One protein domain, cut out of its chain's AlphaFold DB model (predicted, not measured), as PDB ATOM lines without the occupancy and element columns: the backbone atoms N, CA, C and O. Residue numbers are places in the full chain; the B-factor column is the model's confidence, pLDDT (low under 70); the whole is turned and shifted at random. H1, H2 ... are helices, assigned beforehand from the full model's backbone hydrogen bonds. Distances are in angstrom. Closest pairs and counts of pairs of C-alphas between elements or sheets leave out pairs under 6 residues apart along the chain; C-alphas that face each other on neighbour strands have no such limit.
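This is residues 2 to 67 of the 156 residues of the protein "Opine dehydrogenase" of bioreactor metagenome (UniProt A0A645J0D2). One long helix, H1, runs along most of the length, and two short helices, H2 and H3, sit side by side on one side of it, set steeply to it. The printed part has 66 residues with three named helices, in the order H1, H2, H3, and no named strand: all helix. It is only just compact, close to loose, with a radius of gyration of the C-alphas of 12.8 A, and spans 38 by 23 by 23 A.

H1, residues 6 to 25, and H2, residues 33 to 41, are close but not clearly touching, about perpendicular at 82 degrees; their closest C-alphas, Asp 16 and Cys 33, are 6.5 A apart. H3, residues 51 to 57, touches residues 6 to 13 of H1 alone, closest at the C-alphas of Ser 9 and Tyr 52, 5.4 A, at a steep tilt of 62 degrees, opposite ways. H2 and H3 touch, closest at the C-alphas of Ile 34 and Ile 51, 6.2 A, at a shallow tilt of 21 degrees, the same way. Every O i to N i+4 pair is within hydrogen-bond range in H2 and H3, and 15 of 16 in H1.

H1 begins at C-alpha 6 (18.928, -31.572, 37.306) and measures 28.6 A, H2 11.8 A and H3 10.1 A, ending at C-alpha 57 (5.337, -33.308, 36.049).

The C-alphas farthest apart, Gly 27 and Gly 63, are 38.4 A apart. The printed part has no cut, both links between helices are short, and no printed residue is under 70 in pLDDT.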
ATOM      1  N   ASP A   2      13.188 -28.120  28.802       81.69
ATOM      2  CA  ASP A   2      14.655 -28.184  28.654       81.69
ATOM      3  C   ASP A   2      15.404 -27.122  29.477       81.69
ATOM      4  O   ASP A   2      16.595 -27.262  29.743       81.69
ATOM      5  N   GLY A   3      14.708 -26.064  29.912       85.44
ATOM      6  CA  GLY A   3      15.303 -24.947  30.658       85.44
ATOM      7  C   GLY A   3      15.656 -25.256  32.117       85.44
ATOM      8  O   GLY A   3      16.431 -24.523  32.724       85.44
ATOM      9  N   ILE A   4      15.118 -26.340  32.677       91.69
ATOM     10  CA  ILE A   4      15.421 -26.802  34.034       91.69
ATOM     11  C   ILE A   4      15.931 -28.230  33.906       91.69
ATOM     12  O   ILE A   4      15.161 -29.164  33.699       91.69
ATOM     13  N   THR A   5      17.249 -28.378  33.991       94.69
ATOM     14  CA  THR A   5      17.942 -29.669  34.090       94.69
ATOM     15  C   THR A   5      18.227 -29.991  35.561       94.69
ATOM     16  O   THR A   5      18.161 -29.083  36.395       94.69
ATOM     17  N   PRO A   6      18.606 -31.233  35.918       96.25
ATOM     18  CA  PRO A   6      18.928 -31.572  37.306       96.25
ATOM     19  C   PRO A   6      19.998 -30.661  37.933       96.25
ATOM     20  O   PRO A   6      19.841 -30.196  39.054       96.25
ATOM     21  N   CYS A   7      21.054 -30.305  37.194       96.31
ATOM     22  CA  CYS A   7      22.081 -29.393  37.710       96.31
ATOM     23  C   CYS A   7      21.559 -27.964  37.927       96.31
ATOM     24  O   CYS A   7      21.979 -27.308  38.876       96.31
ATOM     25  N   VAL A   8      20.648 -27.482  37.072       96.25
ATOM     26  CA  VAL A   8      19.984 -26.181  37.269       96.25
ATOM     27  C   VAL A   8      19.060 -26.234  38.490       96.25
ATOM     28  O   VAL A   8      19.052 -25.293  39.279       96.25
ATOM     29  N   SER A   9      18.353 -27.349  38.697       96.81
ATOM     30  CA  SER A   9      17.520 -27.578  39.887       96.81
ATOM     31  C   SER A   9      18.312 -27.456  41.181       96.81
ATOM     32  O   SER A   9      17.861 -26.769  42.087       96.81
ATOM     33  N   ASN A  10      19.526 -28.009  41.240       97.38
ATOM     34  CA  ASN A  10      20.379 -27.890  42.428       97.38
ATOM     35  C   ASN A  10      20.651 -26.421  42.810       97.38
ATOM     36  O   ASN A  10      20.734 -26.081  43.991       97.38
ATOM     37  N   VAL A  11      20.800 -25.539  41.813       98.19
ATOM     38  CA  VAL A  11      20.980 -24.098  42.047       98.19
ATOM     39  C   VAL A  11      19.677 -23.471  42.547       98.19
ATOM     40  O   VAL A  11      19.708 -22.714  43.515       98.19
ATOM     41  N   LEU A  12      18.538 -23.809  41.933       97.69
ATOM     42  CA  LEU A  12      17.218 -23.313  42.340       97.69
ATOM     43  C   LEU A  12      16.868 -23.723  43.775       97.69
ATOM     44  O   LEU A  12      16.459 -22.877  44.563       97.69
ATOM     45  N   GLU A  13      17.093 -24.984  44.133       98.19
ATOM     46  CA  GLU A  13      16.861 -25.515  45.480       98.19
ATOM     47  C   GLU A  13      17.717 -24.793  46.517       98.19
ATOM     48  O   GLU A  13      17.260 -24.491  47.619       98.19
ATOM     49  N   ARG A  14      18.957 -24.446  46.159       98.50
ATOM     50  CA  ARG A  14      19.827 -23.700  47.061       98.50
ATOM     51  C   ARG A  14      19.395 -22.241  47.228       98.50
ATOM     52  O   ARG A  14      19.440 -21.737  48.348       98.50
ATOM     53  N   ILE A  15      18.967 -21.577  46.154       98.50
ATOM     54  CA  ILE A  15      18.379 -20.228  46.230       98.50
ATOM     55  C   ILE A  15      17.119 -20.257  47.097       98.50
ATOM     56  O   ILE A  15      16.937 -19.384  47.944       98.50
ATOM     57  N   ASP A  16      16.273 -21.270  46.920       98.56
ATOM     58  CA  ASP A  16      15.045 -21.426  47.691       98.56
ATOM     59  C   ASP A  16      15.325 -21.644  49.183       98.56
ATOM     60  O   ASP A  16      14.744 -20.964  50.027       98.56
ATOM     61  N   ALA A  17      16.295 -22.500  49.515       98.50
ATOM     62  CA  ALA A  17      16.729 -22.712  50.892       98.50
ATOM     63  C   ALA A  17      17.258 -21.420  51.542       98.50
ATOM     64  O   ALA A  17      16.919 -21.119  52.687       98.50
ATOM     65  N   GLU A  18      18.057 -20.629  50.816       98.81
ATOM     66  CA  GLU A  18      18.523 -19.319  51.291       98.81
ATOM     67  C   GLU A  18      17.337 -18.360  51.512       98.81
ATOM     68  O   GLU A  18      17.271 -17.692  52.543       98.81
ATOM     69  N   ARG A  19      16.355 -18.335  50.599       98.50
ATOM     70  CA  ARG A  19      15.147 -17.494  50.701       98.50
ATOM     71  C   ARG A  19      14.313 -17.843  51.933       98.50
ATOM     72  O   ARG A  19      13.928 -16.944  52.682       98.50
ATOM     73  N   VAL A  20      14.047 -19.129  52.146       98.44
ATOM     74  CA  VAL A  20      13.282 -19.625  53.300       98.44
ATOM     75  C   VAL A  20      14.027 -19.333  54.603       98.44
ATOM     76  O   VAL A  20      13.412 -18.880  55.566       98.44
ATOM     77  N   ALA A  21      15.354 -19.504  54.634       98.56
ATOM     78  CA  ALA A  21      16.162 -19.193  55.812       98.56
ATOM     79  C   ALA A  21      16.113 -17.700  56.182       98.56
ATOM     80  O   ALA A  21      15.943 -17.365  57.355       98.56
ATOM     81  N   VAL A  22      16.203 -16.798  55.193       98.25
ATOM     82  CA  VAL A  22      16.051 -15.349  55.418       98.25
ATOM     83  C   VAL A  22      14.655 -15.025  55.959       98.25
ATOM     84  O   VAL A  22      14.538 -14.298  56.945       98.25
ATOM     85  N   ALA A  23      13.599 -15.589  55.365       97.19
ATOM     86  CA  ALA A  23      12.228 -15.387  55.834       97.19
ATOM     87  C   ALA A  23      12.033 -15.883  57.279       97.19
ATOM     88  O   ALA A  23      11.510 -15.149  58.119       97.19
ATOM     89  N   SER A  24      12.541 -17.075  57.600       96.88
ATOM     90  CA  SER A  24      12.477 -17.650  58.945       96.88
ATOM     91  C   SER A  24      13.213 -16.791  59.978       96.88
ATOM     92  O   SER A  24      12.675 -16.531  61.054       96.88
ATOM     93  N   ALA A  25      14.394 -16.259  59.641       95.56
ATOM     94  CA  ALA A  25      15.133 -15.345  60.513       95.56
ATOM     95  C   ALA A  25      14.421 -13.989  60.697       95.56
ATOM     96  O   ALA A  25      14.527 -13.363  61.753       95.56
ATOM     97  N   LEU A  26      13.622 -13.566  59.714       93.75
ATOM     98  CA  LEU A  26      12.675 -12.459  59.850       93.75
ATOM     99  C   LEU A  26      11.406 -12.856  60.623       93.75
ATOM    100  O   LEU A  26      10.560 -12.003  60.864       93.75
ATOM    101  N   GLY A  27      11.245 -14.106  61.060       93.00
ATOM    102  CA  GLY A  27      10.044 -14.615  61.731       93.00
ATOM    103  C   GLY A  27       8.813 -14.653  60.826       93.00
ATOM    104  O   GLY A  27       7.709 -14.400  61.304       93.00
ATOM    105  N   ILE A  28       9.020 -14.887  59.529       93.69
ATOM    106  CA  ILE A  28       7.980 -15.059  58.516       93.69
ATOM    107  C   ILE A  28       7.987 -16.526  58.092       93.69
ATOM    108  O   ILE A  28       9.013 -17.050  57.658       93.69
ATOM    109  N   GLU A  29       6.832 -17.176  58.184       93.75
ATOM    110  CA  GLU A  29       6.635 -18.508  57.618       93.75
ATOM    111  C   GLU A  29       6.324 -18.382  56.123       93.75
ATOM    112  O   GLU A  29       5.473 -17.595  55.705       93.75
ATOM    113  N   THR A  30       7.053 -19.128  55.297       95.56
ATOM    114  CA  THR A  30       6.868 -19.157  53.846       95.56
ATOM    115  C   THR A  30       7.040 -20.583  53.346       95.56
ATOM    116  O   THR A  30       7.869 -21.322  53.873       95.56
ATOM    117  N   MET A  31       6.267 -20.947  52.326       96.56
ATOM    118  CA  MET A  31       6.412 -22.220  51.625       96.56
ATOM    119  C   MET A  31       7.744 -22.263  50.879       96.56
ATOM    120  O   MET A  31       8.187 -21.244  50.344       96.56
ATOM    121  N   THR A  32       8.354 -23.437  50.800       97.25
ATOM    122  CA  THR A  32       9.388 -23.795  49.822       97.25
ATOM    123  C   THR A  32       8.820 -23.765  48.401       97.25
ATOM    124  O   THR A  32       7.606 -23.753  48.185       97.25
ATOM    125  N   CYS A  33       9.694 -23.769  47.397       96.38
ATOM    126  CA  CYS A  33       9.284 -23.810  45.997       96.38
ATOM    127  C   CYS A  33       8.477 -25.076  45.671       96.38
ATOM    128  O   CYS A  33       7.534 -25.002  44.888       96.38
ATOM    129  N   ILE A  34       8.802 -26.215  46.289       95.69
ATOM    130  CA  ILE A  34       8.081 -27.477  46.069       95.69
ATOM    131  C   ILE A  34       6.695 -27.439  46.702       95.69
ATOM    132  O   ILE A  34       5.730 -27.796  46.037       95.69
ATOM    133  N   GLU A  35       6.580 -26.948  47.937       95.69
ATOM    134  CA  GLU A  35       5.275 -26.753  48.582       95.69
ATOM    135  C   GLU A  35       4.402 -25.786  47.773       95.69
ATOM    136  O   GLU A  35       3.225 -26.052  47.558       95.69
ATOM    137  N   TRP A  36       4.988 -24.708  47.239       96.06
ATOM    138  CA  TRP A  36       4.271 -23.776  46.366       96.06
ATOM    139  C   TRP A  36       3.836 -24.415  45.038       96.06
ATOM    140  O   TRP A  36       2.737 -24.146  44.559       96.06
ATOM    141  N   LEU A  37       4.682 -25.254  44.427       94.38
ATOM    142  CA  LEU A  37       4.327 -25.982  43.206       94.38
ATOM    143  C   LEU A  37       3.174 -26.960  43.458       94.38
ATOM    144  O   LEU A  37       2.277 -27.044  42.623       94.38
ATOM    145  N   GLU A  38       3.176 -27.655  44.592       94.38
ATOM    146  CA  GLU A  38       2.082 -28.543  44.982       94.38
ATOM    147  C   GLU A  38       0.778 -27.766  45.218       94.38
ATOM    148  O   GLU A  38      -0.253 -28.149  44.668       94.38
ATOM    149  N   ASP A  39       0.833 -26.649  45.952       94.06
ATOM    150  CA  ASP A  39      -0.327 -25.802  46.265       94.06
ATOM    151  C   ASP A  39      -0.965 -25.188  45.006       94.06
ATOM    152  O   ASP A  39      -2.169 -25.294  44.791       94.06
ATOM    153  N   VAL A  40      -0.157 -24.587  44.125       93.31
ATOM    154  CA  VAL A  40      -0.673 -23.850  42.957       93.31
ATOM    155  C   VAL A  40      -1.151 -24.768  41.843       93.31
ATOM    156  O   VAL A  40      -2.069 -24.416  41.099       93.31
ATOM    157  N   TYR A  41      -0.503 -25.917  41.684       90.38
ATOM    158  CA  TYR A  41      -0.800 -26.817  40.581       90.38
ATOM    159  C   TYR A  41      -1.577 -28.066  40.985       90.38
ATOM    160  O   TYR A  41      -1.946 -28.840  40.101       90.38
ATOM    161  N   GLU A  42      -1.826 -28.260  42.281       91.69
ATOM    162  CA  GLU A  42      -2.574 -29.389  42.840       91.69
ATOM    163  C   GLU A  42      -1.989 -30.756  42.428       91.69
ATOM    164  O   GLU A  42      -2.708 -31.740  42.236       91.69
ATOM    165  N   ILE A  43      -0.660 -30.826  42.268       89.56
ATOM    166  CA  ILE A  43       0.068 -32.061  41.953       89.56
ATOM    167  C   ILE A  43       0.891 -32.463  43.179       89.56
ATOM    168  O   ILE A  43       1.940 -31.861  43.407       89.56
ATOM    169  N   PRO A  44       0.487 -33.509  43.920       89.44
ATOM    170  CA  PRO A  44       1.217 -33.951  45.100       89.44
ATOM    171  C   PRO A  44       2.663 -34.347  44.796       89.44
ATOM    172  O   PRO A  44       2.968 -34.986  43.771       89.44
ATOM    173  N   HIS A  45       3.561 -34.010  45.711       90.69
ATOM    174  CA  HIS A  45       4.966 -34.381  45.657       90.69
ATOM    175  C   HIS A  45       5.324 -35.326  46.810       90.69
ATOM    176  O   HIS A  45       4.677 -35.368  47.851       90.69
ATOM    177  N   MET A  46       6.325 -36.176  46.588       90.75
ATOM    178  CA  MET A  46       6.836 -37.071  47.629       90.75
ATOM    179  C   MET A  46       7.996 -36.400  48.361       90.75
ATOM    180  O   MET A  46       8.710 -35.588  47.766       90.75
ATOM    181  N   ASP A  47       8.250 -36.804  49.602       88.88
ATOM    182  CA  ASP A  47       9.436 -36.368  50.339       88.88
ATOM    183  C   ASP A  47      10.713 -36.603  49.521       88.88
ATOM    184  O   ASP A  47      10.950 -37.694  48.993       88.88
ATOM    185  N   GLY A  48      11.538 -35.561  49.405       88.69
ATOM    186  CA  GLY A  48      12.775 -35.602  48.626       88.69
ATOM    187  C   GLY A  48      12.597 -35.458  47.110       88.69
ATOM    188  O   GLY A  48      13.587 -35.593  46.392       88.69
ATOM    189  N   THR A  49      11.385 -35.167  46.618       93.88
ATOM    190  CA  THR A  49      11.186 -34.728  45.224       93.88
ATOM    191  C   THR A  49      12.068 -33.507  44.964       93.88
ATOM    192  O   THR A  49      12.123 -32.602  45.789       93.88
ATOM    193  N   SER A  50      12.766 -33.478  43.832       96.00
ATOM    194  CA  SER A  50      13.540 -32.304  43.395       96.00
ATOM    195  C   SER A  50      12.659 -31.275  42.679       96.00
ATOM    196  O   SER A  50      11.623 -31.627  42.102       96.00
ATOM    197  N   ILE A  51      13.092 -30.010  42.613       96.25
ATOM    198  CA  ILE A  51      12.386 -28.987  41.812       96.25
ATOM    199  C   ILE A  51      12.317 -29.420  40.339       96.25
ATOM    200  O   ILE A  51      11.296 -29.224  39.681       96.25
ATOM    201  N   TYR A  52      13.365 -30.071  39.825       96.19
ATOM    202  CA  TYR A  52      13.372 -30.673  38.493       96.19
ATOM    203  C   TYR A  52      12.192 -31.629  38.303       96.19
ATOM    204  O   TYR A  52      11.400 -31.448  37.380       96.19
ATOM    205  N   GLU A  53      12.054 -32.634  39.168       94.81
ATOM    206  CA  GLU A  53      10.990 -33.636  39.055       94.81
ATOM    207  C   GLU A  53       9.598 -33.017  39.186       94.81
ATOM    208  O   GLU A  53       8.704 -33.378  38.417       94.81
ATOM    209  N   ALA A  54       9.423 -32.074  40.116       94.38
ATOM    210  CA  ALA A  54       8.169 -31.348  40.305       94.38
ATOM    211  C   ALA A  54       7.768 -30.577  39.034       94.38
ATOM    212  O   ALA A  54       6.662 -30.741  38.516       94.38
ATOM    213  N   VAL A  55       8.701 -29.815  38.456       93.44
ATOM    214  CA  VAL A  55       8.470 -29.033  37.232       93.44
ATOM    215  C   VAL A  55       8.202 -29.929  36.020       93.44
ATOM    216  O   VAL A  55       7.324 -29.614  35.219       93.44
ATOM    217  N   GLN A  56       8.912 -31.053  35.856       92.19
ATOM    218  CA  GLN A  56       8.690 -31.943  34.703       92.19
ATOM    219  C   GLN A  56       7.308 -32.613  34.720       92.19
ATOM    220  O   GLN A  56       6.788 -32.967  33.658       92.19
ATOM    221  N   LYS A  57       6.703 -32.783  35.904       90.75
ATOM    222  CA  LYS A  57       5.337 -33.308  36.049       90.75
ATOM    223  C   LYS A  57       4.263 -32.287  35.659       90.75
ATOM    224  O   LYS A  57       3.127 -32.685  35.419       90.75
ATOM    225  N   GLN A  58       4.609 -31.003  35.554       88.44
ATOM    226  CA  GLN A  58       3.654 -29.946  35.256       88.44
ATOM    227  C   GLN A  58       3.376 -29.823  33.751       88.44
ATOM    228  O   GLN A  58       4.178 -29.281  32.984       88.44
ATOM    229  N   GLU A  59       2.200 -30.281  33.317       86.94
ATOM    230  CA  GLU A  59       1.795 -30.183  31.911       86.94
ATOM    231  C   GLU A  59       1.618 -28.734  31.438       86.94
ATOM    232  O   GLU A  59       1.926 -28.439  30.283       86.94
ATOM    233  N   GLY A  60       1.220 -27.820  32.328       86.25
ATOM    234  CA  GLY A  60       1.055 -26.393  32.038       86.25
ATOM    235  C   GLY A  60       2.344 -25.673  31.624       86.25
ATOM    236  O   GLY A  60       2.276 -24.604  31.023       86.25
ATOM    237  N   TYR A  61       3.517 -26.261  31.882       87.25
ATOM    238  CA  TYR A  61       4.805 -25.725  31.430       87.25
ATOM    239  C   TYR A  61       5.250 -26.258  30.062       87.25
ATOM    240  O   TYR A  61       6.244 -25.782  29.500       87.25
ATOM    241  N   ARG A  62       4.541 -27.237  29.485       86.00
ATOM    242  CA  ARG A  62       4.881 -27.759  28.157       86.00
ATOM    243  C   ARG A  62       4.660 -26.687  27.092       86.00
ATOM    244  O   ARG A  62       3.602 -26.076  27.010       86.00
ATOM    245  N   GLY A  63       5.669 -26.489  26.247       86.69
ATOM    246  CA  GLY A  63       5.630 -25.504  25.163       86.69
ATOM    247  C   GLY A  63       5.960 -24.070  25.584       86.69
ATOM    248  O   GLY A  63       6.008 -23.198  24.720       86.69
ATOM    249  N   ILE A  64       6.233 -23.810  26.870       88.06
ATOM    250  CA  ILE A  64       6.767 -22.516  27.302       88.06
ATOM    251  C   ILE A  64       8.264 -22.477  26.983       88.06
ATOM    252  O   ILE A  64       9.068 -23.186  27.589       88.06
ATOM    253  N   GLU A  65       8.636 -21.642  26.015       87.88
ATOM    254  CA  GLU A  65      10.026 -21.415  25.628       87.88
ATOM    255  C   GLU A  65      10.636 -20.236  26.391       87.88
ATOM    256  O   GLU A  65       9.975 -19.235  26.676       87.88
ATOM    257  N   ALA A  66      11.937 -20.330  26.674       85.50
ATOM    258  CA  ALA A  66      12.688 -19.193  27.182       85.50
ATOM    259  C   ALA A  66      12.733 -18.067  26.128       85.50
ATOM    260  O   ALA A  66      12.810 -18.339  24.923       85.50
ATOM    261  N   PRO A  67      12.744 -16.790  26.548       85.69
ATOM    262  CA  PRO A  67      12.943 -15.681  25.631       85.69
ATOM    263  C   PRO A  67      14.231 -15.850  24.819       85.69
ATOM    264  O   PRO A  67      15.294 -16.140  25.360       85.69
TER     265      PRO A  67